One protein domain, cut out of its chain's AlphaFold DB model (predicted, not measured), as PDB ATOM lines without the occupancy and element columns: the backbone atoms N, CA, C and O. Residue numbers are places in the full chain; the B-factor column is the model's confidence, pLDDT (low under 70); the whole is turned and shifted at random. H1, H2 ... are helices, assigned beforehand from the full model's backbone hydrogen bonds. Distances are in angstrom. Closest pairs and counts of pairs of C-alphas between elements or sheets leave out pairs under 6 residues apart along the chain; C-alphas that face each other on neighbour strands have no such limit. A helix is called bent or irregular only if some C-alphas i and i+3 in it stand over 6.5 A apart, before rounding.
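Overview. This is residues 4 to 141 of the 372 residues of an uncharacterized protein of Hyalangium minutum (UniProt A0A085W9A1). A long kinked helix, H3, runs through the middle of a helical body, with H7 beside it; H1 crosses H3 on one side, and the hairpin of H4 and H5 lies on the other. H6 packs on H3 near the kink, while the short H2 sits at the edge of the body. The printed part has 138 residues with seven named helices, H1 to H7 in chain order, and no named strand; its class is all helix. It is compact, with a radius of gyration of the C-alphas of 13.9 A, and rounded, spanning 37 by 33 by 28 A.

Along the chain. Find C-alpha 4 at (-5.677, 7.248, 67.502); from there H1, residues 4 to 19, runs 21.8 A. H2 is residues 27 to 30. Look next at C-alpha 35, (-12.093, 17.988, 44.742), where H3, residues 35 to 59, begins; it measures 25.5 A, with a kink of 126 degrees near residue 52. H3 is irregular: C-alphas 51 and 54 are 9.3 A apart. H4 is residues 67 to 77, 15.4 A, and H5 is residues 83 to 98, 22.1 A. H6 is residues 109 to 116. H7, residues 118 to 129, runs 16.8 A and ends at C-alpha 129, (-9.617, 20.180, 48.153).

Arrangement. Begin at H3, a hub together with H5, each touching three helices. H3 touches H7 at a shallow tilt of 31 degrees, opposite ways; their closest C-alphas, Pro 35 and Ala 129, are 4.8 A apart. With residues 10 to 17 alone, H1 touches H3 at a steep tilt of 67 degrees; the closest C-alphas are Ser 10 and Asn 47, 5.4 A. With residues 49 to 54 alone, H3 touches H6, closest at the C-alphas of Gly 53 and Asp 111, 5.8 A. H4 and H5 form a hairpin at a shallow tilt of 30 degrees, with the C-alphas of His 68 and Phe 93 closest at 5.4 A. H5 and H6, also a hairpin, only just touch, with 3 pairs of C-alphas within 8 A; Thr 92 and Leu 110 are closest, at 6.4 A between C-alphas. H5 and H7 also only just touch, with 3 such pairs, closest at the C-alphas of Met 85 and Arg 121, 6.6 A. H2 touches no helix; H1 stays apart from H4 and H5. In H1, H4, H5, H6 and H7 every O i to N i+4 pair is within hydrogen-bond range, in H3 19 of 21, and H2 is too short for such a pair.

Size, cuts and confidence. The two C-alphas farthest apart, of Asp 4 and Thr 140, are 38.5 A from each other. The printed part has no cut, and no link is long. Residues 130 to 141 hold no named element. The mean pLDDT of the printed part is 75.4; look for values under 70 at residues 4 to 32, 61 to 65 and 137 to 141.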
ATOM      1  N   ASP A   4      -4.620   8.159  67.952       45.22
ATOM      2  CA  ASP A   4      -5.677   7.248  67.502       45.22
ATOM      3  C   ASP A   4      -6.530   7.869  66.390       45.22
ATOM      4  O   ASP A   4      -6.928   7.195  65.442       45.22
ATOM      5  N   GLU A   5      -6.830   9.167  66.459       45.59
ATOM      6  CA  GLU A   5      -7.592   9.849  65.411       45.59
ATOM      7  C   GLU A   5      -6.782  10.005  64.119       45.59
ATOM      8  O   GLU A   5      -7.370   9.967  63.041       45.59
ATOM      9  N   VAL A   6      -5.450  10.127  64.190       43.19
ATOM     10  CA  VAL A   6      -4.573  10.153  63.007       43.19
ATOM     11  C   VAL A   6      -4.449   8.769  62.379       43.19
ATOM     12  O   VAL A   6      -4.566   8.646  61.158       43.19
ATOM     13  N   GLU A   7      -4.268   7.727  63.190       45.78
ATOM     14  CA  GLU A   7      -4.182   6.342  62.724       45.78
ATOM     15  C   GLU A   7      -5.508   5.878  62.104       45.78
ATOM     16  O   GLU A   7      -5.525   5.330  60.999       45.78
ATOM     17  N   ASN A   8      -6.637   6.217  62.732       50.03
ATOM     18  CA  ASN A   8      -7.966   5.958  62.180       50.03
ATOM     19  C   ASN A   8      -8.198   6.701  60.856       50.03
ATOM     20  O   ASN A   8      -8.764   6.130  59.923       50.03
ATOM     21  N   LEU A   9      -7.738   7.954  60.730       47.66
ATOM     22  CA  LEU A   9      -7.845   8.710  59.477       47.66
ATOM     23  C   LEU A   9      -6.941   8.125  58.379       47.66
ATOM     24  O   LEU A   9      -7.345   8.042  57.217       47.66
ATOM     25  N   SER A  10      -5.729   7.705  58.748       48.88
ATOM     26  CA  SER A  10      -4.756   7.028  57.883       48.88
ATOM     27  C   SER A  10      -5.330   5.717  57.337       48.88
ATOM     28  O   SER A  10      -5.307   5.490  56.123       48.88
ATOM     29  N   GLN A  11      -5.913   4.888  58.204       51.28
ATOM     30  CA  GLN A  11      -6.526   3.626  57.807       51.28
ATOM     31  C   GLN A  11      -7.796   3.844  56.979       51.28
ATOM     32  O   GLN A  11      -7.944   3.234  55.925       51.28
ATOM     33  N   ALA A  12      -8.665   4.783  57.368       55.19
ATOM     34  CA  ALA A  12      -9.853   5.132  56.589       55.19
ATOM     35  C   ALA A  12      -9.501   5.660  55.188       55.19
ATOM     36  O   ALA A  12     -10.213   5.378  54.226       55.19
ATOM     37  N   THR A  13      -8.391   6.393  55.055       52.88
ATOM     38  CA  THR A  13      -7.871   6.863  53.762       52.88
ATOM     39  C   THR A  13      -7.364   5.699  52.912       52.88
ATOM     40  O   THR A  13      -7.698   5.624  51.732       52.88
ATOM     41  N   ALA A  14      -6.589   4.777  53.494       53.56
ATOM     42  CA  ALA A  14      -6.105   3.584  52.794       53.56
ATOM     43  C   ALA A  14      -7.268   2.689  52.325       53.56
ATOM     44  O   ALA A  14      -7.301   2.265  51.170       53.56
ATOM     45  N   ASP A  15      -8.265   2.484  53.186       52.47
ATOM     46  CA  ASP A  15      -9.476   1.727  52.877       52.47
ATOM     47  C   ASP A  15     -10.325   2.423  51.808       52.47
ATOM     48  O   ASP A  15     -10.902   1.760  50.948       52.47
ATOM     49  N   ALA A  16     -10.426   3.757  51.844       54.78
ATOM     50  CA  ALA A  16     -11.121   4.524  50.818       54.78
ATOM     51  C   ALA A  16     -10.425   4.369  49.462       54.78
ATOM     52  O   ALA A  16     -11.096   4.037  48.491       54.78
ATOM     53  N   LEU A  17      -9.096   4.516  49.409       51.28
ATOM     54  CA  LEU A  17      -8.293   4.326  48.195       51.28
ATOM     55  C   LEU A  17      -8.462   2.916  47.604       51.28
ATOM     56  O   LEU A  17      -8.632   2.784  46.394       51.28
ATOM     57  N   GLN A  18      -8.502   1.878  48.447       53.12
ATOM     58  CA  GLN A  18      -8.776   0.504  48.010       53.12
ATOM     59  C   GLN A  18     -10.223   0.302  47.532       53.12
ATOM     60  O   GLN A  18     -10.455  -0.391  46.545       53.12
ATOM     61  N   LYS A  19     -11.217   0.896  48.208       47.88
ATOM     62  CA  LYS A  19     -12.648   0.694  47.907       47.88
ATOM     63  C   LYS A  19     -13.104   1.302  46.585       47.88
ATOM     64  O   LYS A  19     -14.051   0.783  46.001       47.88
ATOM     65  N   VAL A  20     -12.496   2.399  46.135       42.44
ATOM     66  CA  VAL A  20     -12.852   3.007  44.840       42.44
ATOM     67  C   VAL A  20     -12.162   2.353  43.641       42.44
ATOM     68  O   VAL A  20     -12.388   2.816  42.526       42.44
ATOM     69  N   ASP A  21     -11.353   1.299  43.845       43.00
ATOM     70  CA  ASP A  21     -10.498   0.694  42.804       43.00
ATOM     71  C   ASP A  21      -9.793   1.793  41.984       43.00
ATOM     72  O   ASP A  21      -9.706   1.769  40.752       43.00
ATOM     73  N   PHE A  22      -9.435   2.875  42.691       44.19
ATOM     74  CA  PHE A  22      -9.044   4.120  42.066       44.19
ATOM     75  C   PHE A  22      -7.582   3.983  41.716       44.19
ATOM     76  O   PHE A  22      -6.696   4.215  42.538       44.19
ATOM     77  N   ASP A  23      -7.347   3.587  40.474       48.72
ATOM     78  CA  ASP A  23      -6.042   3.712  39.872       48.72
ATOM     79  C   ASP A  23      -5.662   5.200  39.871       48.72
ATOM     80  O   ASP A  23      -6.139   5.995  39.056       48.72
ATOM     81  N   ILE A  24      -4.824   5.601  40.828       48.47
ATOM     82  CA  ILE A  24      -4.325   6.970  40.955       48.47
ATOM     83  C   ILE A  24      -3.430   7.350  39.766       48.47
ATOM     84  O   ILE A  24      -2.970   8.477  39.703       48.47
ATOM     85  N   THR A  25      -3.179   6.472  38.792       45.38
ATOM     86  CA  THR A  25      -2.595   6.864  37.502       45.38
ATOM     87  C   THR A  25      -3.653   7.386  36.525       45.38
ATOM     88  O   THR A  25      -3.346   8.193  35.650       45.38
ATOM     89  N   ARG A  26      -4.931   7.040  36.727       44.41
ATOM     90  CA  ARG A  26      -6.031   7.345  35.807       44.41
ATOM     91  C   ARG A  26      -6.404   8.825  35.758       44.41
ATOM     92  O   ARG A  26      -6.837   9.284  34.708       44.41
ATOM     93  N   TRP A  27      -6.176   9.623  36.814       51.34
ATOM     94  CA  TRP A  27      -6.381  11.090  36.732       51.34
ATOM     95  C   TRP A  27      -5.493  11.745  35.663       51.34
ATOM     96  O   TRP A  27      -5.874  12.772  35.101       51.34
ATOM     97  N   LYS A  28      -4.359  11.117  35.317       49.91
ATOM     98  CA  LYS A  28      -3.477  11.538  34.219       49.91
ATOM     99  C   LYS A  28      -4.071  11.244  32.839       49.91
ATOM    100  O   LYS A  28      -3.733  11.929  31.882       49.91
ATOM    101  N   GLU A  29      -4.973  10.268  32.738       43.78
ATOM    102  CA  GLU A  29      -5.682   9.917  31.501       43.78
ATOM    103  C   GLU A  29      -6.954  10.751  31.297       43.78
ATOM    104  O   GLU A  29      -7.314  11.048  30.160       43.78
ATOM    105  N   VAL A  30      -7.640  11.139  32.383       44.16
ATOM    106  CA  VAL A  30      -8.912  11.891  32.309       44.16
ATOM    107  C   VAL A  30      -8.727  13.412  32.375       44.16
ATOM    108  O   VAL A  30      -9.670  14.149  32.105       44.16
ATOM    109  N   GLY A  31      -7.540  13.904  32.746       50.34
ATOM    110  CA  GLY A  31      -7.199  15.333  32.742       50.34
ATOM    111  C   GLY A  31      -7.838  16.182  33.853       50.34
ATOM    112  O   GLY A  31      -7.390  17.298  34.091       50.34
ATOM    113  N   ALA A  32      -8.851  15.669  34.557       59.97
ATOM    114  CA  ALA A  32      -9.601  16.415  35.564       59.97
ATOM    115  C   ALA A  32      -9.206  16.011  36.996       59.97
ATOM    116  O   ALA A  32      -9.409  14.866  37.415       59.97
ATOM    117  N   LEU A  33      -8.700  16.968  37.778       71.81
ATOM    118  CA  LEU A  33      -8.635  16.842  39.235       71.81
ATOM    119  C   LEU A  33      -9.991  17.261  39.806       71.81
ATOM    120  O   LEU A  33     -10.322  18.439  39.823       71.81
ATOM    121  N   SER A  34     -10.794  16.317  40.292       75.38
ATOM    122  CA  SER A  34     -11.961  16.678  41.103       75.38
ATOM    123  C   SER A  34     -11.522  17.033  42.534       75.38
ATOM    124  O   SER A  34     -10.461  16.581  42.978       75.38
ATOM    125  N   PRO A  35     -12.341  17.764  43.315       80.44
ATOM    126  CA  PRO A  35     -12.093  17.988  44.742       80.44
ATOM    127  C   PRO A  35     -11.779  16.700  45.523       80.44
ATOM    128  O   PRO A  35     -10.897  16.685  46.379       80.44
ATOM    129  N   GLY A  36     -12.451  15.593  45.187       76.94
ATOM    130  CA  GLY A  36     -12.187  14.284  45.788       76.94
ATOM    131  C   GLY A  36     -10.786  13.756  45.474       76.94
ATOM    132  O   GLY A  36     -10.111  13.259  46.370       76.94
ATOM    133  N   VAL A  37     -10.306  13.921  44.237       77.62
ATOM    134  CA  VAL A  37      -8.944  13.515  43.847       77.62
ATOM    135  C   VAL A  37      -7.895  14.373  44.552       77.62
ATOM    136  O   VAL A  37      -6.914  13.838  45.061       77.62
ATOM    137  N   VAL A  38      -8.118  15.687  44.662       82.12
ATOM    138  CA  VAL A  38      -7.222  16.584  45.413       82.12
ATOM    139  C   VAL A  38      -7.133  16.167  46.882       82.12
ATOM    140  O   VAL A  38      -6.032  16.059  47.422       82.12
ATOM    141  N   ALA A  39      -8.271  15.870  47.521       81.94
ATOM    142  CA  ALA A  39      -8.292  15.382  48.899       81.94
ATOM    143  C   ALA A  39      -7.489  14.082  49.052       81.94
ATOM    144  O   ALA A  39      -6.693  13.964  49.982       81.94
ATOM    145  N   LEU A  40      -7.652  13.136  48.122       77.31
ATOM    146  CA  LEU A  40      -6.937  11.860  48.134       77.31
ATOM    147  C   LEU A  40      -5.425  12.023  47.928       77.31
ATOM    148  O   LEU A  40      -4.665  11.349  48.615       77.31
ATOM    149  N   LEU A  41      -4.972  12.931  47.056       81.69
ATOM    150  CA  LEU A  41      -3.541  13.191  46.842       81.69
ATOM    151  C   LEU A  41      -2.858  13.706  48.117       81.69
ATOM    152  O   LEU A  41      -1.809  13.193  48.512       81.69
ATOM    153  N   TYR A  42      -3.467  14.686  48.794       86.94
ATOM    154  CA  TYR A  42      -2.952  15.162  50.078       86.94
ATOM    155  C   TYR A  42      -3.058  14.092  51.161       86.94
ATOM    156  O   TYR A  42      -2.112  13.911  51.920       86.94
ATOM    157  N   ALA A  43      -4.177  13.369  51.244       81.56
ATOM    158  CA  ALA A  43      -4.367  12.325  52.245       81.56
ATOM    159  C   ALA A  43      -3.357  11.178  52.074       81.56
ATOM    160  O   ALA A  43      -2.801  10.709  53.063       81.56
ATOM    161  N   TRP A  44      -3.050  10.788  50.836       81.62
ATOM    162  CA  TRP A  44      -2.015   9.805  50.526       81.62
ATOM    163  C   TRP A  44      -0.620  10.298  50.929       81.62
ATOM    164  O   TRP A  44       0.059   9.614  51.692       81.62
ATOM    165  N   CYS A  45      -0.225  11.512  50.521       85.94
ATOM    166  CA  CYS A  45       1.037  12.123  50.959       85.94
ATOM    167  C   CYS A  45       1.140  12.169  52.491       85.94
ATOM    168  O   CYS A  45       2.135  11.742  53.071       85.94
ATOM    169  N   ASN A  46       0.073  12.608  53.159       84.25
ATOM    170  CA  ASN A  46       0.011  12.677  54.614       84.25
ATOM    171  C   ASN A  46       0.189  11.312  55.274       84.25
ATOM    172  O   ASN A  46       0.896  11.232  56.276       84.25
ATOM    173  N   ASN A  47      -0.470  10.289  54.733       80.25
ATOM    174  CA  ASN A  47      -0.459   8.934  55.256       80.25
ATOM    175  C   ASN A  47       0.918   8.280  55.095       80.25
ATOM    176  O   ASN A  47       1.472   7.765  56.060       80.25
ATOM    177  N   GLU A  48       1.502   8.359  53.901       82.62
ATOM    178  CA  GLU A  48       2.820   7.777  53.646       82.62
ATOM    179  C   GLU A  48       3.912   8.448  54.470       82.62
ATOM    180  O   GLU A  48       4.727   7.762  55.079       82.62
ATOM    181  N   VAL A  49       3.880   9.779  54.570       83.69
ATOM    182  CA  VAL A  49       4.817  10.521  55.419       83.69
ATOM    183  C   VAL A  49       4.657  10.139  56.891       83.69
ATOM    184  O   VAL A  49       5.649  10.030  57.601       83.69
ATOM    185  N   TYR A  50       3.427   9.912  57.360       80.25
ATOM    186  CA  TYR A  50       3.177   9.476  58.735       80.25
ATOM    187  C   TYR A  50       3.706   8.060  59.002       80.25
ATOM    188  O   TYR A  50       4.368   7.829  60.008       80.25
ATOM    189  N   ARG A  51       3.432   7.111  58.097       76.38
ATOM    190  CA  ARG A  51       3.794   5.696  58.275       76.38
ATOM    191  C   ARG A  51       5.280   5.431  58.058       76.38
ATOM    192  O   ARG A  51       5.879   4.656  58.793       76.38
ATOM    193  N   ASN A  52       5.851   6.047  57.028       79.69
ATOM    194  CA  ASN A  52       7.123   5.637  56.440       79.69
ATOM    195  C   ASN A  52       8.092   6.816  56.213       79.69
ATOM    196  O   ASN A  52       9.134   6.639  55.577       79.69
ATOM    197  N   GLY A  53       7.750   8.020  56.680       85.06
ATOM    198  CA  GLY A  53       8.501   9.237  56.374       85.06
ATOM    199  C   GLY A  53       8.408   9.649  54.902       85.06
ATOM    200  O   GLY A  53       7.730   9.030  54.073       85.06
ATOM    201  N   ILE A  54       9.116  10.719  54.553       88.00
ATOM    202  CA  ILE A  54       9.167  11.258  53.195       88.00
ATOM    203  C   ILE A  54       9.762  10.252  52.211       88.00
ATOM    204  O   ILE A  54       9.280  10.132  51.083       88.00
ATOM    205  N   SER A  55      10.750   9.467  52.648       85.94
ATOM    206  CA  SER A  55      11.341   8.407  51.833       85.94
ATOM    207  C   SER A  55      10.316   7.334  51.487       85.94
ATOM    208  O   SER A  55      10.347   6.835  50.367       85.94
ATOM    209  N   GLY A  56       9.381   7.004  52.381       82.38
ATOM    210  CA  GLY A  56       8.300   6.068  52.081       82.38
ATOM    211  C   GLY A  56       7.326   6.593  51.032       82.38
ATOM    212  O   GLY A  56       7.026   5.895  50.065       82.38
ATOM    213  N   TRP A  57       6.917   7.858  51.165       85.00
ATOM    214  CA  TRP A  57       6.090   8.530  50.161       85.00
ATOM    215  C   TRP A  57       6.741   8.530  48.772       85.00
ATOM    216  O   TRP A  57       6.076   8.254  47.772       85.00
ATOM    217  N   VAL A  58       8.052   8.778  48.717       85.12
ATOM    218  CA  VAL A  58       8.826   8.790  47.470       85.12
ATOM    219  C   VAL A  58       9.077   7.378  46.918       85.12
ATOM    220  O   VAL A  58       8.997   7.153  45.711       85.12
ATOM    221  N   SER A  59       9.343   6.401  47.790       78.69
ATOM    222  CA  SER A  59       9.661   5.016  47.404       78.69
ATOM    223  C   SER A  59       8.451   4.235  46.910       78.69
ATOM    224  O   SER A  59       8.606   3.345  46.076       78.69
ATOM    225  N   ASN A  60       7.244   4.576  47.368       71.19
ATOM    226  CA  ASN A  60       6.010   3.894  46.976       71.19
ATOM    227  C   ASN A  60       5.535   4.251  45.550       71.19
ATOM    228  O   ASN A  60       4.371   4.074  45.211       71.19
ATOM    229  N   GLY A  61       6.461   4.694  44.689       54.03
ATOM    230  CA  GLY A  61       6.363   4.649  43.230       54.03
ATOM    231  C   GLY A  61       5.730   5.873  42.578       54.03
ATOM    232  O   GLY A  61       6.059   6.190  41.439       54.03
ATOM    233  N   TYR A  62       4.872   6.609  43.282       57.59
ATOM    234  CA  TYR A  62       4.081   7.646  42.619       57.59
ATOM    235  C   TYR A  62       4.824   8.978  42.439       57.59
ATOM    236  O   TYR A  62       4.584   9.667  41.460       57.59
ATOM    237  N   THR A  63       5.806   9.355  43.261       53.94
ATOM    238  CA  THR A  63       6.569  10.605  43.017       53.94
ATOM    239  C   THR A  63       7.434  10.557  41.751       53.94
ATOM    240  O   THR A  63       7.710  11.603  41.162       53.94
ATOM    241  N   GLN A  64       7.801   9.362  41.269       55.16
ATOM    242  CA  GLN A  64       8.550   9.172  40.016       55.16
ATOM    243  C   GLN A  64       7.770   9.629  38.771       55.16
ATOM    244  O   GLN A  64       8.334   9.726  37.682       55.16
ATOM    245  N   HIS A  65       6.480   9.940  38.923       62.78
ATOM    246  CA  HIS A  65       5.596  10.303  37.827       62.78
ATOM    247  C   HIS A  65       5.096  11.763  37.871       62.78
ATOM    248  O   HIS A  65       4.187  12.114  37.112       62.78
ATOM    249  N   GLY A  66       5.709  12.629  38.695       70.31
ATOM    250  CA  GLY A  66       5.465  14.082  38.707       70.31
ATOM    251  C   GLY A  66       4.408  14.588  39.701       70.31
ATOM    252  O   GLY A  66       4.078  15.773  39.694       70.31
ATOM    253  N   GLU A  67       3.889  13.729  40.571       75.69
ATOM    254  CA  GLU A  67       2.842  14.002  41.565       75.69
ATOM    255  C   GLU A  67       3.229  15.140  42.518       75.69
ATOM    256  O   GLU A  67       2.403  15.994  42.841       75.69
ATOM    257  N   HIS A  68       4.497  15.197  42.930       81.75
ATOM    258  CA  HIS A  68       5.032  16.277  43.762       81.75
ATOM    259  C   HIS A  68       4.953  17.636  43.062       81.75
ATOM    260  O   HIS A  68       4.740  18.641  43.731       81.75
ATOM    261  N   ARG A  69       5.050  17.689  41.725       80.00
ATOM    262  CA  ARG A  69       4.874  18.933  40.956       80.00
ATOM    263  C   ARG A  69       3.418  19.384  40.948       80.00
ATOM    264  O   ARG A  69       3.161  20.574  41.098       80.00
ATOM    265  N   VAL A  70       2.473  18.449  40.835       81.31
ATOM    266  CA  VAL A  70       1.038  18.759  40.926       81.31
ATOM    267  C   VAL A  70       0.677  19.222  42.334       81.31
ATOM    268  O   VAL A  70       0.066  20.276  42.491       81.31
ATOM    269  N   LEU A  71       1.125  18.509  43.369       87.62
ATOM    270  CA  LEU A  71       0.944  18.933  44.758       87.62
ATOM    271  C   LEU A  71       1.607  20.286  45.040       87.62
ATOM    272  O   LEU A  71       1.014  21.109  45.737       87.62
ATOM    273  N   ALA A  72       2.785  20.565  44.477       87.94
ATOM    274  CA  ALA A  72       3.420  21.877  44.583       87.94
ATOM    275  C   ALA A  72       2.570  22.972  43.927       87.94
ATOM    276  O   ALA A  72       2.369  24.035  44.512       87.94
ATOM    277  N   ALA A  73       2.013  22.707  42.748       85.06
ATOM    278  CA  ALA A  73       1.179  23.661  42.036       85.06
ATOM    279  C   ALA A  73      -0.147  23.946  42.777       85.06
ATOM    280  O   ALA A  73      -0.511  25.108  42.974       85.06
ATOM    281  N   LEU A  74      -0.809  22.901  43.291       88.50
ATOM    282  CA  LEU A  74      -2.003  23.005  44.140       88.50
ATOM    283  C   LEU A  74      -1.719  23.787  45.430       88.50
ATOM    284  O   LEU A  74      -2.455  24.718  45.774       88.50
ATOM    285  N   THR A  75      -0.616  23.446  46.103       91.12
ATOM    286  CA  THR A  75      -0.157  24.100  47.337       91.12
ATOM    287  C   THR A  75       0.120  25.577  47.093       91.12
ATOM    288  O   THR A  75      -0.280  26.422  47.891       91.12
ATOM    289  N   ARG A  76       0.755  25.914  45.966       88.44
ATOM    290  CA  ARG A  76       1.050  27.296  45.593       88.44
ATOM    291  C   ARG A  76      -0.219  28.104  45.344       88.44
ATOM    292  O   ARG A  76      -0.326  29.212  45.873       88.44
ATOM    293  N   ALA A  77      -1.156  27.561  44.566       87.06
ATOM    294  CA  ALA A  77      -2.424  28.218  44.243       87.06
ATOM    295  C   ALA A  77      -3.241  28.549  45.505       87.06
ATOM    296  O   ALA A  77      -3.939  29.558  45.552       87.06
ATOM    297  N   HIS A  78      -3.085  27.739  46.553       90.75
ATOM    298  CA  HIS A  78      -3.820  27.853  47.808       90.75
ATOM    299  C   HIS A  78      -2.941  28.248  49.000       90.75
ATOM    300  O   HIS A  78      -3.343  28.077  50.151       90.75
ATOM    301  N   ALA A  79      -1.764  28.833  48.756       88.38
ATOM    302  CA  ALA A  79      -0.836  29.210  49.823       88.38
ATOM    303  C   ALA A  79      -1.456  30.193  50.835       88.38
ATOM    304  O   ALA A  79      -1.061  30.218  51.993       88.38
ATOM    305  N   GLY A  80      -2.464  30.973  50.425       87.12
ATOM    306  CA  GLY A  80      -3.203  31.874  51.314       87.12
ATOM    307  C   GLY A  80      -4.052  31.179  52.390       87.12
ATOM    308  O   GLY A  80      -4.470  31.849  53.328       87.12
ATOM    309  N   LEU A  81      -4.312  29.869  52.279       89.56
ATOM    310  CA  LEU A  81      -5.076  29.114  53.283       89.56
ATOM    311  C   LEU A  81      -4.261  28.836  54.544       89.56
ATOM    312  O   LEU A  81      -4.790  28.908  55.648       89.56
ATOM    313  N   ASP A  82      -2.982  28.522  54.359       90.12
ATOM    314  CA  ASP A  82      -2.005  28.348  55.426       90.12
ATOM    315  C   ASP A  82      -0.598  28.609  54.860       90.12
ATOM    316  O   ASP A  82       0.043  27.689  54.343       90.12
ATOM    317  N   PRO A  83      -0.105  29.858  54.925       87.69
ATOM    318  CA  PRO A  83       1.164  30.232  54.302       87.69
ATOM    319  C   PRO A  83       2.372  29.464  54.842       87.69
ATOM    320  O   PRO A  83       3.332  29.214  54.110       87.69
ATOM    321  N   ASP A  84       2.332  29.083  56.118       85.06
ATOM    322  CA  ASP A  84       3.423  28.359  56.760       85.06
ATOM    323  C   ASP A  84       3.459  26.900  56.308       85.06
ATOM    324  O   ASP A  84       4.488  26.428  55.829       85.06
ATOM    325  N   MET A  85       2.313  26.213  56.376       88.69
ATOM    326  CA  MET A  85       2.217  24.827  55.917       88.69
ATOM    327  C   MET A  85       2.505  24.720  54.417       88.69
ATOM    328  O   MET A  85       3.237  23.831  53.986       88.69
ATOM    329  N   ALA A  86       2.000  25.670  53.624       90.62
ATOM    330  CA  ALA A  86       2.298  25.741  52.202       90.62
ATOM    331  C   ALA A  86       3.803  25.889  51.933       90.62
ATOM    332  O   ALA A  86       4.321  25.240  51.030       90.62
ATOM    333  N   SER A  87       4.522  26.688  52.726       89.25
ATOM    334  CA  SER A  87       5.970  26.863  52.558       89.25
ATOM    335  C   SER A  87       6.753  25.586  52.880       89.25
ATOM    336  O   SER A  87       7.666  25.238  52.134       89.25
ATOM    337  N   ILE A  88       6.370  24.859  53.937       90.00
ATOM    338  CA  ILE A  88       6.984  23.568  54.302       90.00
ATOM    339  C   ILE A  88       6.761  22.532  53.193       90.00
ATOM    340  O   ILE A  88       7.698  21.859  52.764       90.00
ATOM    341  N   LEU A  89       5.527  22.418  52.698       91.50
ATOM    342  CA  LEU A  89       5.179  21.479  51.630       91.50
ATOM    343  C   LEU A  89       5.887  21.822  50.315       91.50
ATOM    344  O   LEU A  89       6.431  20.936  49.666       91.50
ATOM    345  N   LEU A  90       5.944  23.102  49.940       91.56
ATOM    346  CA  LEU A  90       6.660  23.543  48.742       91.56
ATOM    347  C   LEU A  90       8.163  23.251  48.820       91.56
ATOM    348  O   LEU A  90       8.735  22.825  47.820       91.56
ATOM    349  N   ASP A  91       8.793  23.447  49.981       91.44
ATOM    350  CA  ASP A  91      10.199  23.082  50.190       91.44
ATOM    351  C   ASP A  91      10.395  21.567  50.099       91.44
ATOM    352  O   ASP A  91      11.244  21.099  49.348       91.44
ATOM    353  N   THR A  92       9.522  20.794  50.746       91.25
ATOM    354  CA  THR A  92       9.510  19.327  50.654       91.25
ATOM    355  C   THR A  92       9.448  18.855  49.200       91.25
ATOM    356  O   THR A  92      10.284  18.066  48.762       91.25
ATOM    357  N   PHE A  93       8.495  19.362  48.416       90.69
ATOM    358  CA  PHE A  93       8.340  18.969  47.014       90.69
ATOM    359  C   PHE A  93       9.505  19.442  46.141       90.69
ATOM    360  O   PHE A  93       9.896  18.733  45.215       90.69
ATOM    361  N   HIS A  94      10.088  20.601  46.451       90.44
ATOM    362  CA  HIS A  94      11.287  21.089  45.780       90.44
ATOM    363  C   HIS A  94      12.500  20.191  46.056       90.44
ATOM    364  O   HIS A  94      13.270  19.921  45.140       90.44
ATOM    365  N   GLN A  95      12.665  19.680  47.280       90.75
ATOM    366  CA  GLN A  95      13.741  18.735  47.594       90.75
ATOM    367  C   GLN A  95      13.546  17.392  46.885       90.75
ATOM    368  O   GLN A  95      14.495  16.858  46.318       90.75
ATOM    369  N   VAL A  96      12.310  16.886  46.819       89.00
ATOM    370  CA  VAL A  96      11.993  15.683  46.029       89.00
ATOM    371  C   VAL A  96      12.334  15.883  44.551       89.00
ATOM    372  O   VAL A  96      12.935  15.002  43.937       89.00
ATOM    373  N   GLU A  97      12.018  17.053  43.994       87.56
ATOM    374  CA  GLU A  97      12.405  17.430  42.633       87.56
ATOM    375  C   GLU A  97      13.934  17.486  42.466       87.56
ATOM    376  O   GLU A  97      14.467  16.890  41.533       87.56
ATOM    377  N   ARG A  98      14.657  18.155  43.376       88.56
ATOM    378  CA  ARG A  98      16.127  18.287  43.331       88.56
ATOM    379  C   ARG A  98      16.842  16.942  43.408       88.56
ATOM    380  O   ARG A  98      17.870  16.768  42.757       88.56
ATOM    381  N   CYS A  99      16.297  16.003  44.174       86.94
ATOM    382  CA  CYS A  99      16.837  14.656  44.315       86.94
ATOM    383  C   CYS A  99      16.342  13.693  43.225       86.94
ATOM    384  O   CYS A  99      16.613  12.501  43.313       86.94
ATOM    385  N   ASN A 100      15.626  14.171  42.194       83.62
ATOM    386  CA  ASN A 100      15.028  13.348  41.134       83.62
ATOM    387  C   ASN A 100      14.172  12.183  41.668       83.62
ATOM    388  O   ASN A 100      14.123  11.111  41.065       83.62
ATOM    389  N   GLY A 101      13.519  12.375  42.816       75.75
ATOM    390  CA  GLY A 101      12.757  11.318  43.475       75.75
ATOM    391  C   GLY A 101      13.603  10.159  44.014       75.75
ATOM    392  O   GLY A 101      13.046   9.087  44.229       75.75
ATOM    393  N   ASP A 102      14.913  10.337  44.230       84.75
ATOM    394  CA  ASP A 102      15.743   9.374  44.960       84.75
ATOM    395  C   ASP A 102      15.461   9.482  46.471       84.75
ATOM    396  O   ASP A 102      15.851  10.475  47.098       84.75
ATOM    397  N   PRO A 103      14.805   8.478  47.085       83.75
ATOM    398  CA  PRO A 103      14.459   8.513  48.501       83.75
ATOM    399  C   PRO A 103      15.682   8.483  49.427       83.75
ATOM    400  O   PRO A 103      15.565   8.915  50.573       83.75
ATOM    401  N   GLY A 104      16.833   7.981  48.959       84.81
ATOM    402  CA  GLY A 104      18.077   7.914  49.732       84.81
ATOM    403  C   GLY A 104      18.865   9.225  49.745       84.81
ATOM    404  O   GLY A 104      19.723   9.414  50.605       84.81
ATOM    405  N   ALA A 105      18.563  10.136  48.819       88.06
ATOM    406  CA  ALA A 105      19.190  11.451  48.723       88.06
ATOM    407  C   ALA A 105      18.381  12.557  49.426       88.06
ATOM    408  O   ALA A 105      18.792  13.717  49.413       88.06
ATOM    409  N   LEU A 106      17.222  12.233  50.009       89.56
ATOM    410  CA  LEU A 106      16.376  13.214  50.686       89.56
ATOM    411  C   LEU A 106      16.991  13.653  52.022       89.56
ATOM    412  O   LEU A 106      17.422  12.804  52.807       89.56
ATOM    413  N   PRO A 107      16.989  14.962  52.327       91.31
ATOM    414  CA  PRO A 107      17.410  15.444  53.634       91.31
ATOM    415  C   PRO A 107      16.517  14.914  54.762       91.31
ATOM    416  O   PRO A 107      15.287  14.948  54.671       91.31
ATOM    417  N   ARG A 108      17.127  14.501  55.874       89.12
ATOM    418  CA  ARG A 108      16.435  13.957  57.053       89.12
ATOM    419  C   ARG A 108      15.603  15.017  57.768       89.12
ATOM    420  O   ARG A 108      14.634  14.685  58.449       89.12
ATOM    421  N   TYR A 109      15.956  16.296  57.626       91.62
ATOM    422  CA  TYR A 109      15.180  17.380  58.236       91.62
ATOM    423  C   TYR A 109      13.751  17.487  57.702       91.62
ATOM    424  O   TYR A 109      12.893  18.009  58.415       91.62
ATOM    425  N   LEU A 110      13.475  16.975  56.499       91.00
ATOM    426  CA  LEU A 110      12.127  16.959  55.935       91.00
ATOM    427  C   LEU A 110      11.168  16.154  56.809       91.00
ATOM    428  O   LEU A 110      10.076  16.630  57.110       91.00
ATOM    429  N   ASP A 111      11.603  14.991  57.297       88.25
ATOM    430  CA  ASP A 111      10.796  14.188  58.214       88.25
ATOM    431  C   ASP A 111      10.523  14.943  59.508       88.25
ATOM    432  O   ASP A 111       9.385  14.985  59.956       88.25
ATOM    433  N   ALA A 112      11.527  15.613  60.081       88.00
ATOM    434  CA  ALA A 112      11.342  16.396  61.301       88.00
ATOM    435  C   ALA A 112      10.362  17.572  61.116       88.00
ATOM    436  O   ALA A 112       9.559  17.835  62.010       88.00
ATOM    437  N   LEU A 113      10.389  18.251  59.963       87.69
ATOM    438  CA  LEU A 113       9.434  19.319  59.634       87.69
ATOM    439  C   LEU A 113       8.015  18.784  59.453       87.69
ATOM    440  O   LEU A 113       7.051  19.380  59.932       87.69
ATOM    441  N   LEU A 114       7.878  17.669  58.743       86.19
ATOM    442  CA  LEU A 114       6.582  17.093  58.422       86.19
ATOM    443  C   LEU A 114       5.953  16.411  59.644       86.19
ATOM    444  O   LEU A 114       4.730  16.464  59.797       86.19
ATOM    445  N   TRP A 115       6.747  15.814  60.532       77.88
ATOM    446  CA  TRP A 115       6.239  15.202  61.760       77.88
ATOM    447  C   TRP A 115       5.762  16.218  62.799       77.88
ATOM    448  O   TRP A 115       4.896  15.903  63.600       77.88
ATOM    449  N   GLU A 116       6.264  17.450  62.792       72.81
ATOM    450  CA  GLU A 116       5.849  18.448  63.787       72.81
ATOM    451  C   GLU A 116       4.331  18.724  63.710       72.81
ATOM    452  O   GLU A 116       3.691  18.986  64.721       72.81
ATOM    453  N   ARG A 117       3.693  18.623  62.533       74.56
ATOM    454  CA  ARG A 117       2.291  19.052  62.352       74.56
ATOM    455  C   ARG A 117       1.454  18.161  61.424       74.56
ATOM    456  O   ARG A 117       0.899  18.657  60.436       74.56
ATOM    457  N   PRO A 118       1.249  16.872  61.755       76.19
ATOM    458  CA  PRO A 118       0.470  15.954  60.921       76.19
ATOM    459  C   PRO A 118      -0.970  16.452  60.716       76.19
ATOM    460  O   PRO A 118      -1.475  16.474  59.597       76.19
ATOM    461  N   LEU A 119      -1.612  16.953  61.775       76.50
ATOM    462  CA  LEU A 119      -3.001  17.417  61.739       76.50
ATOM    463  C   LEU A 119      -3.199  18.686  60.918       76.50
ATOM    464  O   LEU A 119      -4.153  18.795  60.152       76.50
ATOM    465  N   ARG A 120      -2.290  19.653  61.061       82.88
ATOM    466  CA  ARG A 120      -2.349  20.900  60.293       82.88
ATOM    467  C   ARG A 120      -2.109  20.626  58.808       82.88
ATOM    468  O   ARG A 120      -2.775  21.229  57.974       82.88
ATOM    469  N   ARG A 121      -1.233  19.667  58.481       86.06
ATOM    470  CA  ARG A 121      -0.997  19.197  57.109       86.06
ATOM    471  C   ARG A 121      -2.250  18.557  56.499       86.06
ATOM    472  O   ARG A 121      -2.624  18.887  55.374       86.06
ATOM    473  N   VAL A 122      -2.951  17.714  57.264       83.62
ATOM    474  CA  VAL A 122      -4.261  17.156  56.874       83.62
ATOM    475  C   VAL A 122      -5.298  18.261  56.671       83.62
ATOM    476  O   VAL A 122      -5.943  18.310  55.625       83.62
ATOM    477  N   GLY A 123      -5.425  19.180  57.632       85.50
ATOM    478  CA  GLY A 123      -6.357  20.304  57.558       85.50
ATOM    479  C   GLY A 123      -6.109  21.199  56.343       85.50
ATOM    480  O   GLY A 123      -7.059  21.579  55.660       85.50
ATOM    481  N   PHE A 124      -4.841  21.468  56.020       89.94
ATOM    482  CA  PHE A 124      -4.463  22.189  54.809       89.94
ATOM    483  C   PHE A 124      -4.917  21.443  53.548       89.94
ATOM    484  O   PHE A 124      -5.622  22.026  52.731       89.94
ATOM    485  N   GLY A 125      -4.606  20.148  53.416       90.38
ATOM    486  CA  GLY A 125      -5.012  19.348  52.254       90.38
ATOM    487  C   GLY A 125      -6.529  19.316  52.025       90.38
ATOM    488  O   GLY A 125      -6.994  19.499  50.900       90.38
ATOM    489  N   LEU A 126      -7.315  19.176  53.097       88.69
ATOM    490  CA  LEU A 126      -8.781  19.252  53.033       88.69
ATOM    491  C   LEU A 126      -9.270  20.648  52.629       88.69
ATOM    492  O   LEU A 126     -10.212  20.778  51.847       88.69
ATOM    493  N   ALA A 127      -8.623  21.701  53.131       91.38
ATOM    494  CA  ALA A 127      -8.963  23.080  52.803       91.38
ATOM    495  C   ALA A 127      -8.648  23.441  51.341       91.38
ATOM    496  O   ALA A 127      -9.389  24.241  50.759       91.38
ATOM    497  N   VAL A 128      -7.585  22.862  50.767       91.88
ATOM    498  CA  VAL A 128      -7.249  22.956  49.337       91.88
ATOM    499  C   VAL A 128      -8.302  22.229  48.508       91.88
ATOM    500  O   VAL A 128      -8.894  22.827  47.616       91.88
ATOM    501  N   ALA A 129      -8.610  20.975  48.851       89.00
ATOM    502  CA  ALA A 129      -9.617  20.180  48.153       89.00
ATOM    503  C   ALA A 129     -10.992  20.861  48.119       89.00
ATOM    504  O   ALA A 129     -11.621  20.939  47.069       89.00
ATOM    505  N   ALA A 130     -11.438  21.418  49.248       89.31
ATOM    506  CA  ALA A 130     -12.730  22.094  49.358       89.31
ATOM    507  C   ALA A 130     -12.846  23.379  48.517       89.31
ATOM    508  O   ALA A 130     -13.956  23.844  48.269       89.31
ATOM    509  N   ARG A 131     -11.719  23.979  48.115       90.19
ATOM    510  CA  ARG A 131     -11.671  25.216  47.316       90.19
ATOM    511  C   ARG A 131     -11.230  24.988  45.876       90.19
ATOM    512  O   ARG A 131     -11.155  25.950  45.118       90.19
ATOM    513  N   TRP A 132     -10.937  23.743  45.512       87.94
ATOM    514  CA  TRP A 132     -10.468  23.410  44.184       87.94
ATOM    515  C   TRP A 132     -11.582  23.580  43.148       87.94
ATOM    516  O   TRP A 132     -12.676  23.033  43.300       87.94
ATOM    517  N   ASP A 133     -11.280  24.330  42.092       83.94
ATOM    518  CA  ASP A 133     -12.145  24.460  40.926       83.94
ATOM    519  C   ASP A 133     -11.996  23.212  40.051       83.94
ATOM    520  O   ASP A 133     -10.937  22.970  39.476       83.94
ATOM    521  N   ALA A 134     -13.057  22.407  39.966       75.88
ATOM    522  CA  ALA A 134     -13.061  21.165  39.196       75.88
ATOM    523  C   ALA A 134     -12.852  21.389  37.687       75.88
ATOM    524  O   ALA A 134     -12.474  20.450  36.988       75.88
ATOM    525  N   GLU A 135     -13.080  22.615  37.203       74.19
ATOM    526  CA  GLU A 135     -12.893  23.003  35.803       74.19
ATOM    527  C   GLU A 135     -11.476  23.540  35.519       74.19
ATOM    528  O   GLU A 135     -11.131  23.804  34.365       74.19
ATOM    529  N   ALA A 136     -10.635  23.713  36.547       74.75
ATOM    530  CA  ALA A 136      -9.262  24.170  36.371       74.75
ATOM    531  C   ALA A 136      -8.366  23.054  35.810       74.75
ATOM    532  O   ALA A 136      -8.370  21.927  36.307       74.75
ATOM    533  N   ASP A 137      -7.538  23.387  34.811       69.25
ATOM    534  CA  ASP A 137      -6.544  22.459  34.264       69.25
ATOM    535  C   ASP A 137      -5.313  22.391  35.192       69.25
ATOM    536  O   ASP A 137      -4.523  23.344  35.254       69.25
ATOM    537  N   PRO A 138      -5.097  21.264  35.888       62.00
ATOM    538  CA  PRO A 138      -3.999  21.108  36.835       62.00
ATOM    539  C   PRO A 138      -2.619  21.103  36.166       62.00
ATOM    540  O   PRO A 138      -1.627  21.415  36.822       62.00
ATOM    541  N   PHE A 139      -2.543  20.782  34.872       63.03
ATOM    542  CA  PHE A 139      -1.299  20.719  34.104       63.03
ATOM    543  C   PHE A 139      -0.879  22.084  33.551       63.03
ATOM    544  O   PHE A 139       0.272  22.259  33.152       63.03
ATOM    545  N   THR A 140      -1.781  23.070  33.567       67.38
ATOM    546  CA  THR A 140      -1.436  24.474  33.286       67.38
ATOM    547  C   THR A 140      -0.851  25.188  34.499       67.38
ATOM    548  O   THR A 140      -0.259  26.264  34.362       67.38
ATOM    549  N   LEU A 141      -0.981  24.599  35.691       66.88
ATOM    550  CA  LEU A 141      -0.401  25.155  36.898       66.88
ATOM    551  C   LEU A 141       1.115  24.931  36.900       66.88
ATOM    552  O   LEU A 141       1.610  23.806  36.912       66.88
TER     553      LEU A 141